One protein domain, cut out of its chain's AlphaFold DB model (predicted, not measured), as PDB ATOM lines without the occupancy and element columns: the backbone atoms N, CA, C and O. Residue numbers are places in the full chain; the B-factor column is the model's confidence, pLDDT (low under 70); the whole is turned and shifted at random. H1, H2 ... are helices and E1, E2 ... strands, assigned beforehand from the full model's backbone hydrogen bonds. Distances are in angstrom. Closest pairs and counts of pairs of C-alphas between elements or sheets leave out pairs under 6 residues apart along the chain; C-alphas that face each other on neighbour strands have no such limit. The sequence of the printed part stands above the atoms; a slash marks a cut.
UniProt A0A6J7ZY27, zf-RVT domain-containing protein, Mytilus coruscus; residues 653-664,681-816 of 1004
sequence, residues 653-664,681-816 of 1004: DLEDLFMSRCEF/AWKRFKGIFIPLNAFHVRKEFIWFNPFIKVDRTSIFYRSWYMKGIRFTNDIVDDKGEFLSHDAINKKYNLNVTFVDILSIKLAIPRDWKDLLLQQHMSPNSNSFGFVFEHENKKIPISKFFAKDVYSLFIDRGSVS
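What this domain is: This is residues 653 to 664 and 681 to 816 of the 1004 residues of the protein "zf-RVT domain-containing protein" of Mytilus coruscus (UniProt A0A6J7ZY27). What is the main picture? An elongated body of short helices is strung round a core of loops, with residues 699 to 717 and 723 to 740 passing through its middle and H3 and H7 packed together near it. H4, H5 and H6 stand toward one end of the long axis, and the small hairpin E1 and E2 and then H8 toward the other; the helices have few contacts with each other. What is it made of? The printed part has 148 residues, with eight named helices and two named strands in the order H1 H2 H3 H4 H5 H6 H7 E1 E2 H8; the one sheet has the order E1 - E2 and is antiparallel. The class is mostly helix, though under half of the residues, 66 of 148, are in named elements. How large is its outline? It is compact by its radius of gyration of the C-alphas, 16.3 A, yet its spans are 52 by 32 by 29 A.

How they stand to each other: How is the sheet joined? E1, residues 787 to 790, and E2, residues 793 to 796, form a hairpin of antiparallel strands, their directions 146 degrees apart. N 788 and O 795 are 2.9 A apart and N 795 and O 788 are 2.8 A apart, within hydrogen-bond range. What stands near the end with H8? H8, residues 802 to 810, and H2, residues 681 to 686, are close but not clearly touching, with the C-alphas of Phe 685 and Phe 809 closest at 7.8 A; at 71 degrees they are only just about perpendicular. H1, residues 654 to 659, is close to H2 but not clearly touching, with the C-alphas of Phe 658 and Trp 682 closest at 7.3 A; they run the same way at a shallow tilt of 34.5 degrees, only just short of steep. Which helices touch? H3, residues 694 to 698, touches H7, residues 766 to 774, with the C-alphas of Ala 694 and Leu 772 closest at 4.8 A. And the other end? H5, residues 741 to 748, and H6, residues 754 to 763, are close but not clearly touching and about perpendicular at 89 degrees, with the C-alphas of His 741 and Phe 754 closest at 6.3 A. H4, residues 718 to 722, touches no helix and is only just apart from H5, at 8.3 A. In H1 to H8, every O i to N i+4 pair is within hydrogen-bond range.

Where its parts are: Where are the strands? From first to last C-alpha, E1 and E2 are each 9.8 A long, and C-alpha 787 is at (-11.238, -43.000, 39.510). Which helices are longest? H6 runs 14.3 A, H7 and H8 12.5 A each, and H5 10.9 A. How short are the others? H1 runs 8.8 A from C-alpha 654 at (-0.151, -34.056, 49.607), H2 8.7 A, H4 6.1 A and H3 6.0 A. Where does the last element end? C-alpha 810 of H8 is at (-26.889, -39.059, 51.965).

The domain as a whole: Which atoms mark its extent? The two C-alphas farthest apart are those of Lys 746 and Ser 816, 55.2 A. Is the printed part unbroken? Residues 665 to 680 are not printed, and C-alphas 664 and 681 are 13.3 A apart across this cut, which falls in the link from H1 to H2. Which links are long? Those from H3 to H4, H4 to H5 and H7 to E1 are long; in the first, residues 709 to 710 pair with 713 to 714, antiparallel. Where is confidence low? The mean pLDDT of the printed part is 83.0, and residues 775 to 785, 790 to 792 and 813 to 814 are under 70.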
ATOM      1  N   ASP A 653       4.139 -35.998  50.289       82.56
ATOM      2  CA  ASP A 653       3.403 -35.409  49.173       82.56
ATOM      3  C   ASP A 653       1.898 -35.403  49.492       82.56
ATOM      4  O   ASP A 653       1.303 -36.421  49.857       82.56
ATOM      5  N   LEU A 654       1.276 -34.232  49.373       82.50
ATOM      6  CA  LEU A 654      -0.151 -34.056  49.607       82.50
ATOM      7  C   LEU A 654      -0.988 -34.839  48.577       82.50
ATOM      8  O   LEU A 654      -2.088 -35.286  48.901       82.50
ATOM      9  N   GLU A 655      -0.472 -35.063  47.366       86.44
ATOM     10  CA  GLU A 655      -1.129 -35.907  46.355       86.44
ATOM     11  C   GLU A 655      -1.148 -37.384  46.775       86.44
ATOM     12  O   GLU A 655      -2.204 -38.021  46.737       86.44
ATOM     13  N   ASP A 656      -0.024 -37.900  47.282       86.69
ATOM     14  CA  ASP A 656       0.077 -39.251  47.852       86.69
ATOM     15  C   ASP A 656      -0.843 -39.422  49.067       86.69
ATOM     16  O   ASP A 656      -1.460 -40.472  49.269       86.69
ATOM     17  N   LEU A 657      -0.997 -38.365  49.867       87.31
ATOM     18  CA  LEU A 657      -1.931 -38.367  50.983       87.31
ATOM     19  C   LEU A 657      -3.375 -38.535  50.498       87.31
ATOM     20  O   LEU A 657      -4.117 -39.331  51.071       87.31
ATOM     21  N   PHE A 658      -3.762 -37.868  49.409       88.69
ATOM     22  CA  PHE A 658      -5.068 -38.080  48.784       88.69
ATOM     23  C   PHE A 658      -5.186 -39.447  48.083       88.69
ATOM     24  O   PHE A 658      -6.291 -39.984  47.985       88.69
ATOM     25  N   MET A 659      -4.091 -40.068  47.640       86.69
ATOM     26  CA  MET A 659      -4.124 -41.467  47.183       86.69
ATOM     27  C   MET A 659      -4.416 -42.433  48.337       86.69
ATOM     28  O   MET A 659      -5.139 -43.422  48.162       86.69
ATOM     29  N   SER A 660      -3.918 -42.112  49.533       87.94
ATOM     30  CA  SER A 660      -4.195 -42.853  50.761       87.94
ATOM     31  C   SER A 660      -5.652 -42.733  51.237       87.94
ATOM     32  O   SER A 660      -6.479 -41.988  50.700       87.94
ATOM     33  N   ARG A 661      -5.986 -43.490  52.287       88.50
ATOM     34  CA  ARG A 661      -7.267 -43.375  53.007       88.50
ATOM     35  C   ARG A 661      -7.197 -42.406  54.194       88.50
ATOM     36  O   ARG A 661      -8.186 -42.266  54.910       88.50
ATOM     37  N   CYS A 662      -6.064 -41.721  54.375       86.62
ATOM     38  CA  CYS A 662      -5.800 -40.748  55.436       86.62
ATOM     39  C   CYS A 662      -6.093 -41.268  56.857       86.62
ATOM     40  O   CYS A 662      -6.603 -40.529  57.702       86.62
ATOM     41  N   GLU A 663      -5.810 -42.541  57.145       83.62
ATOM     42  CA  GLU A 663      -5.943 -43.093  58.496       83.62
ATOM     43  C   GLU A 663      -4.691 -42.775  59.316       83.62
ATOM     44  O   GLU A 663      -3.783 -43.592  59.394       83.62
ATOM     45  N   PHE A 664      -4.615 -41.578  59.893       77.00
ATOM     46  CA  PHE A 664      -3.590 -41.181  60.863       77.00
ATOM     47  C   PHE A 664      -4.117 -40.040  61.743       77.00
ATOM     48  O   PHE A 664      -5.140 -39.419  61.438       77.00
ATOM     49  N   ALA A 681     -12.603 -34.866  55.549       93.38
ATOM     50  CA  ALA A 681     -13.657 -35.080  54.566       93.38
ATOM     51  C   ALA A 681     -13.238 -36.129  53.531       93.38
ATOM     52  O   ALA A 681     -14.023 -37.028  53.224       93.38
ATOM     53  N   TRP A 682     -11.991 -36.067  53.053       93.31
ATOM     54  CA  TRP A 682     -11.435 -37.051  52.128       93.31
ATOM     55  C   TRP A 682     -11.408 -38.464  52.716       93.31
ATOM     56  O   TRP A 682     -11.865 -39.398  52.061       93.31
ATOM     57  N   LYS A 683     -10.986 -38.617  53.977       92.56
ATOM     58  CA  LYS A 683     -11.053 -39.884  54.724       92.56
ATOM     59  C   LYS A 683     -12.466 -40.475  54.694       92.56
ATOM     60  O   LYS A 683     -12.649 -41.645  54.356       92.56
ATOM     61  N   ARG A 684     -13.488 -39.660  54.992       92.19
ATOM     62  CA  ARG A 684     -14.900 -40.090  54.958       92.19
ATOM     63  C   ARG A 684     -15.355 -40.464  53.547       92.19
ATOM     64  O   ARG A 684     -16.056 -41.462  53.398       92.19
ATOM     65  N   PHE A 685     -14.947 -39.698  52.535       91.88
ATOM     66  CA  PHE A 685     -15.279 -39.942  51.130       91.88
ATOM     67  C   PHE A 685     -14.646 -41.236  50.606       91.88
ATOM     68  O   PHE A 685     -15.353 -42.099  50.096       91.88
ATOM     69  N   LYS A 686     -13.341 -41.446  50.815       88.62
ATOM     70  CA  LYS A 686     -12.656 -42.709  50.483       88.62
ATOM     71  C   LYS A 686     -13.252 -43.893  51.233       88.62
ATOM     72  O   LYS A 686     -13.330 -44.984  50.680       88.62
ATOM     73  N   GLY A 687     -13.723 -43.672  52.460       88.00
ATOM     74  CA  GLY A 687     -14.451 -44.667  53.235       88.00
ATOM     75  C   GLY A 687     -15.713 -45.198  52.550       88.00
ATOM     76  O   GLY A 687     -16.139 -46.287  52.916       88.00
ATOM     77  N   ILE A 688     -16.307 -44.479  51.583       86.19
ATOM     78  CA  ILE A 688     -17.466 -44.933  50.783       86.19
ATOM     79  C   ILE A 688     -17.090 -46.097  49.865       86.19
ATOM     80  O   ILE A 688     -17.874 -47.029  49.705       86.19
ATOM     81  N   PHE A 689     -15.879 -46.071  49.316       85.50
ATOM     82  CA  PHE A 689     -15.420 -47.020  48.311       85.50
ATOM     83  C   PHE A 689     -14.570 -48.104  48.978       85.50
ATOM     84  O   PHE A 689     -13.424 -47.854  49.359       85.50
ATOM     85  N   ILE A 690     -15.131 -49.300  49.150       85.38
ATOM     86  CA  ILE A 690     -14.427 -50.470  49.699       85.38
ATOM     87  C   ILE A 690     -13.866 -51.297  48.528       85.38
ATOM     88  O   ILE A 690     -14.558 -51.432  47.519       85.38
ATOM     89  N   PRO A 691     -12.640 -51.842  48.608       85.81
ATOM     90  CA  PRO A 691     -12.098 -52.701  47.555       85.81
ATOM     91  C   PRO A 691     -12.866 -54.024  47.474       85.81
ATOM     92  O   PRO A 691     -12.939 -54.752  48.459       85.81
ATOM     93  N   LEU A 692     -13.435 -54.319  46.302       84.00
ATOM     94  CA  LEU A 692     -14.283 -55.502  46.065       84.00
ATOM     95  C   LEU A 692     -13.653 -56.547  45.128       84.00
ATOM     96  O   LEU A 692     -14.174 -57.648  45.010       84.00
ATOM     97  N   ASN A 693     -12.572 -56.205  44.422       83.88
ATOM     98  CA  ASN A 693     -11.919 -57.082  43.445       83.88
ATOM     99  C   ASN A 693     -10.400 -56.841  43.412       83.88
ATOM    100  O   ASN A 693      -9.909 -55.860  43.982       83.88
ATOM    101  N   ALA A 694      -9.659 -57.717  42.725       83.00
ATOM    102  CA  ALA A 694      -8.197 -57.660  42.662       83.00
ATOM    103  C   ALA A 694      -7.676 -56.337  42.083       83.00
ATOM    104  O   ALA A 694      -6.687 -55.793  42.568       83.00
ATOM    105  N   PHE A 695      -8.371 -55.780  41.087       81.88
ATOM    106  CA  PHE A 695      -8.027 -54.488  40.493       81.88
ATOM    107  C   PHE A 695      -8.096 -53.345  41.514       81.88
ATOM    108  O   PHE A 695      -7.190 -52.514  41.567       81.88
ATOM    109  N   HIS A 696      -9.138 -53.312  42.351       83.38
ATOM    110  CA  HIS A 696      -9.254 -52.332  43.430       83.38
ATOM    111  C   HIS A 696      -8.171 -52.533  44.485       83.38
ATOM    112  O   HIS A 696      -7.517 -51.564  44.855       83.38
ATOM    113  N   VAL A 697      -7.933 -53.778  44.911       88.06
ATOM    114  CA  VAL A 697      -6.912 -54.105  45.918       88.06
ATOM    115  C   VAL A 697      -5.511 -53.705  45.447       88.06
ATOM    116  O   VAL A 697      -4.790 -53.050  46.187       88.06
ATOM    117  N   ARG A 698      -5.128 -54.011  44.200       86.69
ATOM    118  CA  ARG A 698      -3.816 -53.629  43.638       86.69
ATOM    119  C   ARG A 698      -3.581 -52.116  43.654       86.69
ATOM    120  O   ARG A 698      -2.442 -51.681  43.804       86.69
ATOM    121  N   LYS A 699      -4.645 -51.317  43.527       85.12
ATOM    122  CA  LYS A 699      -4.604 -49.844  43.530       85.12
ATOM    123  C   LYS A 699      -4.736 -49.217  44.915       85.12
ATOM    124  O   LYS A 699      -4.731 -47.992  45.026       85.12
ATOM    125  N   GLU A 700      -4.863 -50.017  45.968       88.88
ATOM    126  CA  GLU A 700      -4.871 -49.490  47.325       88.88
ATOM    127  C   GLU A 700      -3.480 -48.999  47.712       88.88
ATOM    128  O   GLU A 700      -2.472 -49.689  47.552       88.88
ATOM    129  N   PHE A 701      -3.436 -47.777  48.233       91.12
ATOM    130  CA  PHE A 701      -2.232 -47.219  48.824       91.12
ATOM    131  C   PHE A 701      -1.923 -47.974  50.118       91.12
ATOM    132  O   PHE A 701      -2.819 -48.174  50.944       91.12
ATOM    133  N   ILE A 702      -0.674 -48.398  50.300       90.94
ATOM    134  CA  ILE A 702      -0.279 -49.220  51.455       90.94
ATOM    135  C   ILE A 702      -0.322 -48.386  52.739       90.94
ATOM    136  O   ILE A 702      -0.790 -48.841  53.784       90.94
ATOM    137  N   TRP A 703       0.171 -47.154  52.655       90.69
ATOM    138  CA  TRP A 703       0.385 -46.298  53.812       90.69
ATOM    139  C   TRP A 703      -0.905 -45.624  54.281       90.69
ATOM    140  O   TRP A 703      -1.765 -45.277  53.472       90.69
ATOM    141  N   PHE A 704      -1.041 -45.404  55.593       89.12
ATOM    142  CA  PHE A 704      -2.218 -44.737  56.179       89.12
ATOM    143  C   PHE A 704      -3.556 -45.369  55.755       89.12
ATOM    144  O   PHE A 704      -4.568 -44.683  55.563       89.12
ATOM    145  N   ASN A 705      -3.553 -46.691  55.580       90.31
ATOM    146  CA  ASN A 705      -4.709 -47.462  55.156       90.31
ATOM    147  C   ASN A 705      -5.358 -48.151  56.373       90.31
ATOM    148  O   ASN A 705      -4.690 -48.925  57.056       90.31
ATOM    149  N   PRO A 706      -6.654 -47.925  56.669       90.12
ATOM    150  CA  PRO A 706      -7.323 -48.543  57.813       90.12
ATOM    151  C   PRO A 706      -7.476 -50.065  57.695       90.12
ATOM    152  O   PRO A 706      -7.767 -50.707  58.707       90.12
ATOM    153  N   PHE A 707      -7.299 -50.633  56.498       90.56
ATOM    154  CA  PHE A 707      -7.329 -52.076  56.262       90.56
ATOM    155  C   PHE A 707      -5.969 -52.750  56.484       90.56
ATOM    156  O   PHE A 707      -5.938 -53.952  56.719       90.56
ATOM    157  N   ILE A 708      -4.863 -51.995  56.444       91.12
ATOM    158  CA  ILE A 708      -3.499 -52.521  56.590       91.12
ATOM    159  C   ILE A 708      -2.922 -52.002  57.905       91.12
ATOM    160  O   ILE A 708      -2.455 -50.863  57.997       91.12
ATOM    161  N   LYS A 709      -2.995 -52.837  58.945       89.12
ATOM    162  CA  LYS A 709      -2.648 -52.449  60.316       89.12
ATOM    163  C   LYS A 709      -1.631 -53.387  60.949       89.12
ATOM    164  O   LYS A 709      -1.750 -54.603  60.830       89.12
ATOM    165  N   VAL A 710      -0.703 -52.804  61.700       84.69
ATOM    166  CA  VAL A 710       0.184 -53.498  62.643       84.69
ATOM    167  C   VAL A 710      -0.102 -52.917  64.025       84.69
ATOM    168  O   VAL A 710      -0.231 -51.701  64.176       84.69
ATOM    169  N   ASP A 711      -0.335 -53.782  65.012       79.69
ATOM    170  CA  ASP A 711      -0.727 -53.387  66.373       79.69
ATOM    171  C   ASP A 711      -1.898 -52.388  66.415       79.69
ATOM    172  O   ASP A 711      -1.912 -51.417  67.164       79.69
ATOM    173  N   ARG A 712      -2.916 -52.634  65.574       82.06
ATOM    174  CA  ARG A 712      -4.138 -51.811  65.402       82.06
ATOM    175  C   ARG A 712      -3.914 -50.414  64.805       82.06
ATOM    176  O   ARG A 712      -4.900 -49.729  64.530       82.06
ATOM    177  N   THR A 713      -2.674 -50.029  64.532       84.06
ATOM    178  CA  THR A 713      -2.315 -48.758  63.893       84.06
ATOM    179  C   THR A 713      -2.029 -48.952  62.409       84.06
ATOM    180  O   THR A 713      -1.552 -50.008  61.993       84.06
ATOM    181  N   SER A 714      -2.383 -47.967  61.584       87.56
ATOM    182  CA  SER A 714      -2.037 -47.988  60.161       87.56
ATOM    183  C   SER A 714      -0.522 -47.857  59.996       87.56
ATOM    184  O   SER A 714       0.150 -47.164  60.760       87.56
ATOM    185  N   ILE A 715       0.026 -48.535  58.994       88.69
ATOM    186  CA  ILE A 715       1.475 -48.571  58.794       88.69
ATOM    187  C   ILE A 715       1.987 -47.369  57.992       88.69
ATOM    188  O   ILE A 715       1.329 -46.880  57.067       88.69
ATOM    189  N   PHE A 716       3.210 -46.938  58.309       88.00
ATOM    190  CA  PHE A 716       3.992 -46.018  57.486       88.00
ATOM    191  C   PHE A 716       5.496 -46.264  57.659       88.00
ATOM    192  O   PHE A 716       6.071 -45.940  58.697       88.00
ATOM    193  N   TYR A 717       6.149 -46.800  56.624       87.75
ATOM    194  CA  TYR A 717       7.603 -46.975  56.602       87.75
ATOM    195  C   TYR A 717       8.251 -45.931  55.693       87.75
ATOM    196  O   TYR A 717       8.252 -46.049  54.467       87.75
ATOM    197  N   ARG A 718       8.841 -44.897  56.304       85.00
ATOM    198  CA  ARG A 718       9.421 -43.751  55.583       85.00
ATOM    199  C   ARG A 718      10.490 -44.157  54.565       85.00
ATOM    200  O   ARG A 718      10.531 -43.590  53.479       85.00
ATOM    201  N   SER A 719      11.344 -45.126  54.894       86.44
ATOM    202  CA  SER A 719      12.407 -45.605  53.999       86.44
ATOM    203  C   SER A 719      11.853 -46.244  52.721       86.44
ATOM    204  O   SER A 719      12.361 -45.971  51.637       86.44
ATOM    205  N   TRP A 720      10.771 -47.021  52.827       89.00
ATOM    206  CA  TRP A 720      10.089 -47.644  51.686       89.00
ATOM    207  C   TRP A 720       9.378 -46.605  50.826       89.00
ATOM    208  O   TRP A 720       9.489 -46.618  49.600       89.00
ATOM    209  N   TYR A 721       8.693 -45.666  51.479       88.75
ATOM    210  CA  TYR A 721       8.044 -44.547  50.810       88.75
ATOM    211  C   TYR A 721       9.062 -43.707  50.016       88.75
ATOM    212  O   TYR A 721       8.864 -43.437  48.835       88.75
ATOM    213  N   MET A 722      10.218 -43.362  50.577       86.12
ATOM    214  CA  MET A 722      11.223 -42.587  49.831       86.12
ATOM    215  C   MET A 722      11.814 -43.338  48.622       86.12
ATOM    216  O   MET A 722      12.321 -42.700  47.705       86.12
ATOM    217  N   LYS A 723      11.713 -44.673  48.576       88.38
ATOM    218  CA  LYS A 723      12.158 -45.514  47.447       88.38
ATOM    219  C   LYS A 723      11.065 -45.831  46.420       88.38
ATOM    220  O   LYS A 723      11.294 -46.629  45.519       88.38
ATOM    221  N   GLY A 724       9.898 -45.197  46.535       86.81
ATOM    222  CA  GLY A 724       8.840 -45.278  45.522       86.81
ATOM    223  C   GLY A 724       7.789 -46.366  45.746       86.81
ATOM    224  O   GLY A 724       6.898 -46.496  44.919       86.81
ATOM    225  N   ILE A 725       7.818 -47.103  46.863       89.88
ATOM    226  CA  ILE A 725       6.761 -48.077  47.180       89.88
ATOM    227  C   ILE A 725       5.515 -47.315  47.658       89.88
ATOM    228  O   ILE A 725       5.580 -46.561  48.638       89.88
ATOM    229  N   ARG A 726       4.385 -47.457  46.957       88.62
ATOM    230  CA  ARG A 726       3.140 -46.704  47.195       88.62
ATOM    231  C   ARG A 726       1.920 -47.617  47.313       88.62
ATOM    232  O   ARG A 726       1.164 -47.493  48.277       88.62
ATOM    233  N   PHE A 727       1.733 -48.528  46.364       90.56
ATOM    234  CA  PHE A 727       0.515 -49.320  46.183       90.56
ATOM    235  C   PHE A 727       0.730 -50.800  46.481       90.56
ATOM    236  O   PHE A 727       1.845 -51.307  46.385       90.56
ATOM    237  N   THR A 728      -0.344 -51.536  46.775       89.62
ATOM    238  CA  THR A 728      -0.273 -52.998  46.933       89.62
ATOM    239  C   THR A 728       0.316 -53.675  45.692       89.62
ATOM    240  O   THR A 728       1.066 -54.635  45.838       89.62
ATOM    241  N   ASN A 729       0.074 -53.135  44.489       89.38
ATOM    242  CA  ASN A 729       0.686 -53.617  43.246       89.38
ATOM    243  C   ASN A 729       2.226 -53.570  43.239       89.38
ATOM    244  O   ASN A 729       2.856 -54.315  42.501       89.38
ATOM    245  N   ASP A 730       2.851 -52.717  44.053       88.62
ATOM    246  CA  ASP A 730       4.307 -52.542  44.062       88.62
ATOM    247  C   ASP A 730       5.043 -53.700  44.750       88.62
ATOM    248  O   ASP A 730       6.248 -53.880  44.526       88.62
ATOM    249  N   ILE A 731       4.323 -54.471  45.573       89.50
ATOM    250  CA  ILE A 731       4.845 -55.552  46.425       89.50
ATOM    251  C   ILE A 731       4.318 -56.944  46.043       89.50
ATOM    252  O   ILE A 731       4.673 -57.926  46.699       89.50
ATOM    253  N   VAL A 732       3.496 -57.038  44.995       88.88
ATOM    254  CA  VAL A 732       3.011 -58.301  44.416       88.88
ATOM    255  C   VAL A 732       3.430 -58.412  42.952       88.88
ATOM    256  O   VAL A 732       3.737 -57.409  42.311       88.88
ATOM    257  N   ASP A 733       3.458 -59.628  42.423       86.69
ATOM    258  CA  ASP A 733       3.693 -59.894  41.007       86.69
ATOM    259  C   ASP A 733       2.383 -59.915  40.185       86.69
ATOM    260  O   ASP A 733       1.277 -59.664  40.690       86.69
ATOM    261  N   ASP A 734       2.494 -60.217  38.889       82.88
ATOM    262  CA  ASP A 734       1.354 -60.303  37.963       82.88
ATOM    263  C   ASP A 734       0.392 -61.449  38.318       82.88
ATOM    264  O   ASP A 734      -0.806 -61.388  38.021       82.88
ATOM    265  N   LYS A 735       0.890 -62.474  39.019       81.44
ATOM    266  CA  LYS A 735       0.089 -63.600  39.506       81.44
ATOM    267  C   LYS A 735      -0.645 -63.288  40.810       81.44
ATOM    268  O   LYS A 735      -1.585 -64.000  41.141       81.44
ATOM    269  N   GLY A 736      -0.275 -62.203  41.493       82.69
ATOM    270  CA  GLY A 736      -0.843 -61.801  42.782       82.69
ATOM    271  C   GLY A 736      -0.071 -62.344  43.979       82.69
ATOM    272  O   GLY A 736      -0.491 -62.131  45.115       82.69
ATOM    273  N   GLU A 737       1.064 -63.000  43.741       87.88
ATOM    274  CA  GLU A 737       1.952 -63.489  44.785       87.88
ATOM    275  C   GLU A 737       2.850 -62.358  45.288       87.88
ATOM    276  O   GLU A 737       3.302 -61.492  44.537       87.88
ATOM    277  N   PHE A 738       3.126 -62.337  46.591       89.31
ATOM    278  CA  PHE A 738       3.999 -61.315  47.156       89.31
ATOM    279  C   PHE A 738       5.457 -61.533  46.763       89.31
ATOM    280  O   PHE A 738       6.008 -62.609  47.001       89.31
ATOM    281  N   LEU A 739       6.125 -60.460  46.340       87.75
ATOM    282  CA  LEU A 739       7.552 -60.472  46.022       87.75
ATOM    283  C   LEU A 739       8.395 -60.992  47.206       87.75
ATOM    284  O   LEU A 739       8.070 -60.782  48.387       87.75
ATOM    285  N   SER A 740       9.480 -61.703  46.893       86.19
ATOM    286  CA  SER A 740      10.443 -62.187  47.888       86.19
ATOM    287  C   SER A 740      11.279 -61.038  48.467       86.19
ATOM    288  O   SER A 740      11.311 -59.932  47.920       86.19
ATOM    289  N   HIS A 741      11.963 -61.296  49.586       84.12
ATOM    290  CA  HIS A 741      12.847 -60.314  50.223       84.12
ATOM    291  C   HIS A 741      13.953 -59.836  49.274       84.12
ATOM    292  O   HIS A 741      14.093 -58.629  49.063       84.12
ATOM    293  N   ASP A 742      14.624 -60.768  48.596       84.25
ATOM    294  CA  ASP A 742      15.647 -60.449  47.596       84.25
ATOM    295  C   ASP A 742      15.076 -59.662  46.409       84.25
ATOM    296  O   ASP A 742      15.697 -58.711  45.933       84.25
ATOM    297  N   ALA A 743      13.867 -60.010  45.950       85.69
ATOM    298  CA  ALA A 743      13.219 -59.326  44.835       85.69
ATOM    299  C   ALA A 743      12.871 -57.867  45.172       85.69
ATOM    300  O   ALA A 743      13.100 -56.985  44.343       85.69
ATOM    301  N   ILE A 744      12.368 -57.588  46.382       86.12
ATOM    302  CA  ILE A 744      12.058 -56.219  46.833       86.12
ATOM    303  C   ILE A 744      13.338 -55.395  46.998       86.12
ATOM    304  O   ILE A 744      13.409 -54.275  46.483       86.12
ATOM    305  N   ASN A 745      14.360 -55.946  47.661       85.75
ATOM    306  CA  ASN A 745      15.636 -55.254  47.859       85.75
ATOM    307  C   ASN A 745      16.306 -54.920  46.526       85.75
ATOM    308  O   ASN A 745      16.753 -53.790  46.333       85.75
ATOM    309  N   LYS A 746      16.303 -55.864  45.576       86.94
ATOM    310  CA  LYS A 746      16.852 -55.656  44.234       86.94
ATOM    311  C   LYS A 746      16.043 -54.639  43.424       86.94
ATOM    312  O   LYS A 746      16.639 -53.784  42.778       86.94
ATOM    313  N   LYS A 747      14.705 -54.709  43.462       87.00
ATOM    314  CA  LYS A 747      13.816 -53.832  42.674       87.00
ATOM    315  C   LYS A 747      13.875 -52.371  43.125       87.00
ATOM    316  O   LYS A 747      13.883 -51.486  42.278       87.00
ATOM    317  N   TYR A 748      13.928 -52.117  44.433       86.06
ATOM    318  CA  TYR A 748      13.843 -50.759  44.992       86.06
ATOM    319  C   TYR A 748      15.155 -50.246  45.602       86.06
ATOM    320  O   TYR A 748      15.191 -49.133  46.131       86.06
ATOM    321  N   ASN A 749      16.236 -51.032  45.530       84.44
ATOM    322  CA  ASN A 749      17.523 -50.729  46.158       84.44
ATOM    323  C   ASN A 749      17.348 -50.333  47.639       84.44
ATOM    324  O   ASN A 749      17.677 -49.216  48.066       84.44
ATOM    325  N   LEU A 750      16.723 -51.249  48.383       81.38
ATOM    326  CA  LEU A 750      16.467 -51.164  49.817       81.38
ATOM    327  C   LEU A 750      17.337 -52.187  50.558       81.38
ATOM    328  O   LEU A 750      17.693 -53.224  50.008       81.38
ATOM    329  N   ASN A 751      17.647 -51.893  51.820       77.12
ATOM    330  CA  ASN A 751      18.241 -52.849  52.748       77.12
ATOM    331  C   ASN A 751      17.245 -53.075  53.889       77.12
ATOM    332  O   ASN A 751      17.364 -52.455  54.947       77.12
ATOM    333  N   VAL A 752      16.184 -53.848  53.622       75.50
ATOM    334  CA  VAL A 752      15.154 -54.135  54.632       75.50
ATOM    335  C   VAL A 752      15.365 -55.449  55.347       75.50
ATOM    336  O   VAL A 752      15.914 -56.395  54.787       75.50
ATOM    337  N   THR A 753      14.855 -55.536  56.574       79.00
ATOM    338  CA  THR A 753      14.826 -56.800  57.302       79.00
ATOM    339  C   THR A 753      13.709 -57.699  56.773       79.00
ATOM    340  O   THR A 753      12.662 -57.236  56.312       79.00
ATOM    341  N   PHE A 754      13.904 -59.014  56.863       80.12
ATOM    342  CA  PHE A 754      12.849 -59.987  56.562       80.12
ATOM    343  C   PHE A 754      11.583 -59.744  57.409       80.12
ATOM    344  O   PHE A 754      10.466 -59.929  56.924       80.12
ATOM    345  N   VAL A 755      11.757 -59.265  58.647       82.31
ATOM    346  CA  VAL A 755      10.673 -58.966  59.594       82.31
ATOM    347  C   VAL A 755       9.773 -57.833  59.095       82.31
ATOM    348  O   VAL A 755       8.554 -57.959  59.188       82.31
ATOM    349  N   ASP A 756      10.330 -56.771  58.508       81.12
ATOM    350  CA  ASP A 756       9.542 -55.654  57.958       81.12
ATOM    351  C   ASP A 756       8.629 -56.114  56.813       81.12
ATOM    352  O   ASP A 756       7.447 -55.771  56.749       81.12
ATOM    353  N   ILE A 757       9.166 -56.954  55.923       82.62
ATOM    354  CA  ILE A 757       8.419 -57.515  54.792       82.62
ATOM    355  C   ILE A 757       7.311 -58.441  55.294       82.62
ATOM    356  O   ILE A 757       6.169 -58.357  54.833       82.62
ATOM    357  N   LEU A 758       7.636 -59.320  56.243       84.19
ATOM    358  CA  LEU A 758       6.667 -60.227  56.846       84.19
ATOM    359  C   LEU A 758       5.550 -59.448  57.553       84.19
ATOM    360  O   LEU A 758       4.383 -59.800  57.409       84.19
ATOM    361  N   SER A 759       5.890 -58.355  58.237       86.94
ATOM    362  CA  SER A 759       4.930 -57.499  58.941       86.94
ATOM    363  C   SER A 759       3.900 -56.890  57.985       86.94
ATOM    364  O   SER A 759       2.702 -56.986  58.243       86.94
ATOM    365  N   ILE A 760       4.327 -56.351  56.833       86.94
ATOM    366  CA  ILE A 760       3.406 -55.837  55.799       86.94
ATOM    367  C   ILE A 760       2.560 -56.966  55.203       86.94
ATOM    368  O   ILE A 760       1.343 -56.821  55.069       86.94
ATOM    369  N   LYS A 761       3.178 -58.110  54.868       87.69
ATOM    370  CA  LYS A 761       2.449 -59.269  54.328       87.69
ATOM    371  C   LYS A 761       1.367 -59.734  55.296       87.69
ATOM    372  O   LYS A 761       0.262 -60.048  54.862       87.69
ATOM    373  N   LEU A 762       1.647 -59.774  56.596       88.81
ATOM    374  CA  LEU A 762       0.679 -60.166  57.621       88.81
ATOM    375  C   LEU A 762      -0.405 -59.104  57.842       88.81
ATOM    376  O   LEU A 762      -1.557 -59.479  58.048       88.81
ATOM    377  N   ALA A 763      -0.064 -57.819  57.729       91.44
ATOM    378  CA  ALA A 763      -0.995 -56.703  57.893       91.44
ATOM    379  C   ALA A 763      -2.060 -56.607  56.785       91.44
ATOM    380  O   ALA A 763      -3.117 -56.022  57.011       91.44
ATOM    381  N   ILE A 764      -1.805 -57.163  55.592       91.75
ATOM    382  CA  ILE A 764      -2.783 -57.180  54.493       91.75
ATOM    383  C   ILE A 764      -3.915 -58.186  54.797       91.75
ATOM    384  O   ILE A 764      -3.616 -59.349  55.116       91.75
ATOM    385  N   PRO A 765      -5.202 -57.790  54.661       92.06
ATOM    386  CA  PRO A 765      -6.353 -58.658  54.925       92.06
ATOM    387  C   PRO A 765      -6.320 -59.975  54.141       92.06
ATOM    388  O   PRO A 765      -5.862 -60.010  53.001       92.06
ATOM    389  N   ARG A 766      -6.844 -61.059  54.729       89.44
ATOM    390  CA  ARG A 766      -6.912 -62.378  54.066       89.44
ATOM    391  C   ARG A 766      -7.753 -62.327  52.792       89.44
ATOM    392  O   ARG A 766      -7.231 -62.672  51.741       89.44
ATOM    393  N   ASP A 767      -8.945 -61.737  52.860       89.50
ATOM    394  CA  ASP A 767      -9.836 -61.573  51.705       89.50
ATOM    395  C   ASP A 767      -9.148 -60.856  50.531       89.50
ATOM    396  O   ASP A 767      -9.380 -61.171  49.370       89.50
ATOM    397  N   TRP A 768      -8.249 -59.903  50.812       91.62
ATOM    398  CA  TRP A 768      -7.484 -59.212  49.770       91.62
ATOM    399  C   TRP A 768      -6.444 -60.120  49.122       91.62
ATOM    400  O   TRP A 768      -6.257 -60.051  47.913       91.62
ATOM    401  N   LYS A 769      -5.780 -60.976  49.906       90.38
ATOM    402  CA  LYS A 769      -4.833 -61.973  49.385       90.38
ATOM    403  C   LYS A 769      -5.551 -62.973  48.489       90.38
ATOM    404  O   LYS A 769      -5.068 -63.252  47.398       90.38
ATOM    405  N   ASP A 770      -6.725 -63.429  48.912       88.75
ATOM    406  CA  ASP A 770      -7.547 -64.357  48.138       88.75
ATOM    407  C   ASP A 770      -8.000 -63.716  46.817       88.75
ATOM    408  O   ASP A 770      -7.830 -64.310  45.752       88.75
ATOM    409  N   LEU A 771      -8.475 -62.465  46.855       88.50
ATOM    410  CA  LEU A 771      -8.830 -61.708  45.649       88.50
ATOM    411  C   LEU A 771      -7.643 -61.548  44.688       88.50
ATOM    412  O   LEU A 771      -7.814 -61.710  43.481       88.50
ATOM    413  N   LEU A 772      -6.449 -61.233  45.204       86.81
ATOM    414  CA  LEU A 772      -5.242 -61.038  44.394       86.81
ATOM    415  C   LEU A 772      -4.815 -62.310  43.649       86.81
ATOM    416  O   LEU A 772      -4.371 -62.198  42.507       86.81
ATOM    417  N   LEU A 773      -4.969 -63.482  44.272       84.69
ATOM    418  CA  LEU A 773      -4.606 -64.784  43.697       84.69
ATOM    419  C   LEU A 773      -5.642 -65.305  42.684       84.69
ATOM    420  O   LEU A 773      -5.294 -66.062  41.785       84.69
ATOM    421  N   GLN A 774      -6.913 -64.911  42.817       76.25
ATOM    422  CA  GLN A 774      -8.017 -65.424  41.991       76.25
ATOM    423  C   GLN A 774      -8.163 -64.739  40.618       76.25
ATOM    424  O   GLN A 774      -8.847 -65.271  39.745       76.25
ATOM    425  N   GLN A 775      -7.569 -63.558  40.407       68.12
ATOM    426  CA  GLN A 775      -7.737 -62.766  39.179       68.12
ATOM    427  C   GLN A 775      -6.381 -62.281  38.640       68.12
ATOM    428  O   GLN A 775      -5.861 -61.247  39.064       68.12
ATOM    429  N   HIS A 776      -5.820 -63.006  37.667       63.25
ATOM    430  CA  HIS A 776      -4.619 -62.578  36.941       63.25
ATOM    431  C   HIS A 776      -4.928 -61.362  36.056       63.25
ATOM    432  O   HIS A 776      -5.867 -61.386  35.257       63.25
ATOM    433  N   MET A 777      -4.145 -60.289  36.190       61.56
ATOM    434  CA  MET A 777      -4.313 -59.064  35.402       61.56
ATOM    435  C   MET A 777      -3.214 -58.925  34.348       61.56
ATOM    436  O   MET A 777      -2.064 -59.270  34.595       61.56
ATOM    437  N   SER A 778      -3.563 -58.381  33.180       54.94
ATOM    438  CA  SER A 778      -2.588 -58.026  32.149       54.94
ATOM    439  C   SER A 778      -1.852 -56.716  32.498       54.94
ATOM    440  O   SER A 778      -2.465 -55.794  33.045       54.94
ATOM    441  N   PRO A 779      -0.557 -56.584  32.149       50.78
ATOM    442  CA  PRO A 779       0.327 -55.500  32.609       50.78
ATOM    443  C   PRO A 779      -0.020 -54.061  32.164       50.78
ATOM    444  O   PRO A 779       0.689 -53.127  32.531       50.78
ATOM    445  N   ASN A 780      -1.104 -53.830  31.408       47.47
ATOM    446  CA  ASN A 780      -1.361 -52.554  30.718       47.47
ATOM    447  C   ASN A 780      -2.534 -51.696  31.241       47.47
ATOM    448  O   ASN A 780      -2.897 -50.713  30.597       47.47
ATOM    449  N   SER A 781      -3.114 -51.959  32.418       50.28
ATOM    450  CA  SER A 781      -4.139 -51.062  33.001       50.28
ATOM    451  C   SER A 781      -3.556 -50.012  33.971       50.28
ATOM    452  O   SER A 781      -4.012 -49.880  35.109       50.28
ATOM    453  N   ASN A 782      -2.539 -49.261  33.537       46.62
ATOM    454  CA  ASN A 782      -1.697 -48.403  34.392       46.62
ATOM    455  C   ASN A 782      -2.272 -47.031  34.796       46.62
ATOM    456  O   ASN A 782      -1.538 -46.189  35.307       46.62
ATOM    457  N   SER A 783      -3.573 -46.760  34.651       50.66
ATOM    458  CA  SER A 783      -4.118 -45.505  35.191       50.66
ATOM    459  C   SER A 783      -4.328 -45.615  36.716       50.66
ATOM    460  O   SER A 783      -5.432 -45.926  37.188       50.66
ATOM    461  N   PHE A 784      -3.279 -45.372  37.505       55.69
ATOM    462  CA  PHE A 784      -3.319 -45.195  38.969       55.69
ATOM    463  C   PHE A 784      -3.893 -43.813  39.351       55.69
ATOM    464  O   PHE A 784      -3.299 -43.059  40.111       55.69
ATOM    465  N   GLY A 785      -5.033 -43.445  38.758       61.06
ATOM    466  CA  GLY A 785      -5.685 -42.148  38.953       61.06
ATOM    467  C   GLY A 785      -6.860 -42.197  39.932       61.06
ATOM    468  O   GLY A 785      -7.349 -43.267  40.295       61.06
ATOM    469  N   PHE A 786      -7.367 -41.020  40.301       71.69
ATOM    470  CA  PHE A 786      -8.534 -40.816  41.171       71.69
ATOM    471  C   PHE A 786      -9.859 -41.175  40.479       71.69
ATOM    472  O   PHE A 786     -10.700 -40.310  40.220       71.69
ATOM    473  N   VAL A 787     -10.031 -42.450  40.137       75.69
ATOM    474  CA  VAL A 787     -11.238 -43.000  39.510       75.69
ATOM    475  C   VAL A 787     -12.018 -43.797  40.544       75.69
ATOM    476  O   VAL A 787     -11.479 -44.699  41.179       75.69
ATOM    477  N   PHE A 788     -13.295 -43.461  40.690       78.69
ATOM    478  CA  PHE A 788     -14.210 -44.074  41.644       78.69
ATOM    479  C   PHE A 788     -15.295 -44.840  40.899       78.69
ATOM    480  O   PHE A 788     -15.818 -44.354  39.899       78.69
ATOM    481  N   GLU A 789     -15.632 -46.034  41.375       70.75
ATOM    482  CA  GLU A 789     -16.742 -46.810  40.830       70.75
ATOM    483  C   GLU A 789     -18.012 -46.546  41.644       70.75
ATOM    484  O   GLU A 789     -18.028 -46.710  42.864       70.75
ATOM    485  N   HIS A 790     -19.067 -46.094  40.968       66.50
ATOM    486  CA  HIS A 790     -20.381 -45.845  41.553       66.50
ATOM    487  C   HIS A 790     -21.464 -46.245  40.547       66.50
ATOM    488  O   HIS A 790     -21.362 -45.876  39.379       66.50
ATOM    489  N   GLU A 791     -22.464 -47.024  40.974       62.03
ATOM    490  CA  GLU A 791     -23.522 -47.568  40.096       62.03
ATOM    491  C   GLU A 791     -22.969 -48.272  38.835       62.03
ATOM    492  O   GLU A 791     -23.457 -48.063  37.724       62.03
ATOM    493  N   ASN A 792     -21.900 -49.067  38.984       66.31
ATOM    494  CA  ASN A 792     -21.179 -49.743  37.889       66.31
ATOM    495  C   ASN A 792     -20.580 -48.795  36.826       66.31
ATOM    496  O   ASN A 792     -20.240 -49.214  35.718       66.31
ATOM    497  N   LYS A 793     -20.428 -47.502  37.144       72.31
ATOM    498  CA  LYS A 793     -19.765 -46.506  36.295       72.31
ATOM    499  C   LYS A 793     -18.452 -46.064  36.925       72.31
ATOM    500  O   LYS A 793     -18.393 -45.714  38.101       72.31
ATOM    501  N   LYS A 794     -17.399 -46.006  36.108       76.38
ATOM    502  CA  LYS A 794     -16.094 -45.449  36.483       76.38
ATOM    503  C   LYS A 794     -16.105 -43.937  36.281       76.38
ATOM    504  O   LYS A 794     -16.139 -43.454  35.149       76.38
ATOM    505  N   ILE A 795     -16.071 -43.186  37.377       80.75
ATOM    506  CA  ILE A 795     -16.153 -41.726  37.381       80.75
ATOM    507  C   ILE A 795     -14.847 -41.153  37.958       80.75
ATOM    508  O   ILE A 795     -14.538 -41.383  39.128       80.75
ATOM    509  N   PRO A 796     -14.052 -40.403  37.176       85.44
ATOM    510  CA  PRO A 796     -12.893 -39.687  37.704       85.44
ATOM    511  C   PRO A 796     -13.322 -38.527  38.615       85.44
ATOM    512  O   PRO A 796     -14.341 -37.881  38.361       85.44
ATOM    513  N   ILE A 797     -12.509 -38.196  39.626       87.00
ATOM    514  CA  ILE A 797     -12.765 -37.089  40.572       87.00
ATOM    515  C   ILE A 797     -13.023 -35.746  39.872       87.00
ATOM    516  O   ILE A 797     -13.810 -34.927  40.345       87.00
ATOM    517  N   SER A 798     -12.416 -35.532  38.703       85.69
ATOM    518  CA  SER A 798     -12.596 -34.332  37.885       85.69
ATOM    519  C   SER A 798     -14.031 -34.155  37.371       85.69
ATOM    520  O   SER A 798     -14.465 -33.018  37.164       85.69
ATOM    521  N   LYS A 799     -14.804 -35.240  37.229       87.81
ATOM    522  CA  LYS A 799     -16.206 -35.205  36.777       87.81
ATOM    523  C   LYS A 799     -17.221 -35.022  37.908       87.81
ATOM    524  O   LYS A 799     -18.369 -34.711  37.619       87.81
ATOM    525  N   PHE A 800     -16.817 -35.146  39.174       88.94
ATOM    526  CA  PHE A 800     -17.723 -34.933  40.305       88.94
ATOM    527  C   PHE A 800     -18.075 -33.455  40.482       88.94
ATOM    528  O   PHE A 800     -17.199 -32.583  40.488       88.94
ATOM    529  N   PHE A 801     -19.354 -33.173  40.703       90.94
ATOM    530  CA  PHE A 801     -19.848 -31.903  41.223       90.94
ATOM    531  C   PHE A 801     -20.192 -32.035  42.712       90.94
ATOM    532  O   PHE A 801     -20.399 -33.132  43.232       90.94
ATOM    533  N   ALA A 802     -20.311 -30.902  43.413       90.88
ATOM    534  CA  ALA A 802     -20.655 -30.890  44.839       90.88
ATOM    535  C   ALA A 802     -21.971 -31.635  45.129       90.88
ATOM    536  O   ALA A 802     -22.075 -32.340  46.127       90.88
ATOM    537  N   LYS A 803     -22.953 -31.528  44.223       89.88
ATOM    538  CA  LYS A 803     -24.241 -32.232  44.321       89.88
ATOM    539  C   LYS A 803     -24.089 -33.760  44.288       89.88
ATOM    540  O   LYS A 803     -24.825 -34.436  44.993       89.88
ATOM    541  N   ASP A 804     -23.133 -34.281  43.518       90.12
ATOM    542  CA  ASP A 804     -22.940 -35.724  43.350       90.12
ATOM    543  C   ASP A 804     -22.298 -36.298  44.615       90.12
ATOM    544  O   ASP A 804     -22.765 -37.285  45.172       90.12
ATOM    545  N   VAL A 805     -21.281 -35.604  45.143       91.19
ATOM    546  CA  VAL A 805     -20.660 -35.947  46.431       91.19
ATOM    547  C   VAL A 805     -21.671 -35.857  47.573       91.19
ATOM    548  O   VAL A 805     -21.676 -36.708  48.459       91.19
ATOM    549  N   TYR A 806     -22.533 -34.837  47.560       92.44
ATOM    550  CA  TYR A 806     -23.598 -34.694  48.547       92.44
ATOM    551  C   TYR A 806     -24.543 -35.903  48.527       92.44
ATOM    552  O   TYR A 806     -24.779 -36.492  49.578       92.44
ATOM    553  N   SER A 807     -25.038 -36.295  47.348       89.69
ATOM    554  CA  SER A 807     -25.889 -37.482  47.184       89.69
ATOM    555  C   SER A 807     -25.212 -38.749  47.706       89.69
ATOM    556  O   SER A 807     -25.777 -39.411  48.568       89.69
ATOM    557  N   LEU A 808     -23.950 -39.001  47.335       89.25
ATOM    558  CA  LEU A 808     -23.195 -40.169  47.816       89.25
ATOM    559  C   LEU A 808     -23.154 -40.310  49.345       89.25
ATOM    560  O   LEU A 808     -23.174 -41.421  49.871       89.25
ATOM    561  N   PHE A 809     -23.059 -39.194  50.069       90.19
ATOM    562  CA  PHE A 809     -23.053 -39.213  51.530       90.19
ATOM    563  C   PHE A 809     -24.447 -39.415  52.136       90.19
ATOM    564  O   PHE A 809     -24.542 -40.024  53.201       90.19
ATOM    565  N   ILE A 810     -25.503 -38.908  51.494       89.75
ATOM    566  CA  ILE A 810     -26.889 -39.059  51.965       89.75
ATOM    567  C   ILE A 810     -27.412 -40.475  51.713       89.75
ATOM    568  O   ILE A 810     -28.012 -41.073  52.607       89.75
ATOM    569  N   ASP A 811     -27.127 -41.035  50.541       80.31
ATOM    570  CA  ASP A 811     -27.695 -42.308  50.080       80.31
ATOM    571  C   ASP A 811     -27.101 -43.520  50.836       80.31
ATOM    572  O   ASP A 811     -27.582 -44.645  50.748       80.31
ATOM    573  N   ARG A 812     -26.076 -43.291  51.669       70.69
ATOM    574  CA  ARG A 812     -25.363 -44.320  52.440       70.69
ATOM    575  C   ARG A 812     -26.138 -44.876  53.648       70.69
ATOM    576  O   ARG A 812     -25.634 -45.760  54.340       70.69
ATOM    577  N   GLY A 813     -27.329 -44.349  53.939       62.50
ATOM    578  CA  GLY A 813     -28.178 -44.805  55.041       62.50
ATOM    579  C   GLY A 813     -29.308 -45.722  54.575       62.50
ATOM    580  O   GLY A 813     -30.211 -45.271  53.877       62.50
ATOM    581  N   SER A 814     -29.362 -46.964  55.062       62.34
ATOM    582  CA  SER A 814     -30.472 -47.918  54.846       62.34
ATOM    583  C   SER A 814     -31.748 -47.580  55.637       62.34
ATOM    584  O   SER A 814     -32.591 -48.434  55.890       62.34
ATOM    585  N   VAL A 815     -31.902 -46.329  56.081       77.69
ATOM    586  CA  VAL A 815     -33.059 -45.930  56.884       77.69
ATOM    587  C   VAL A 815     -34.258 -45.749  55.964       77.69
ATOM    588  O   VAL A 815     -34.376 -44.730  55.275       77.69
ATOM    589  N   SER A 816     -35.136 -46.743  55.964       81.06
ATOM    590  CA  SER A 816     -36.448 -46.659  55.336       81.06
ATOM    591  C   SER A 816     -37.430 -45.852  56.202       81.06
ATOM    592  O   SER A 816     -37.319 -45.836  57.437       81.06
TER     593      SER A 816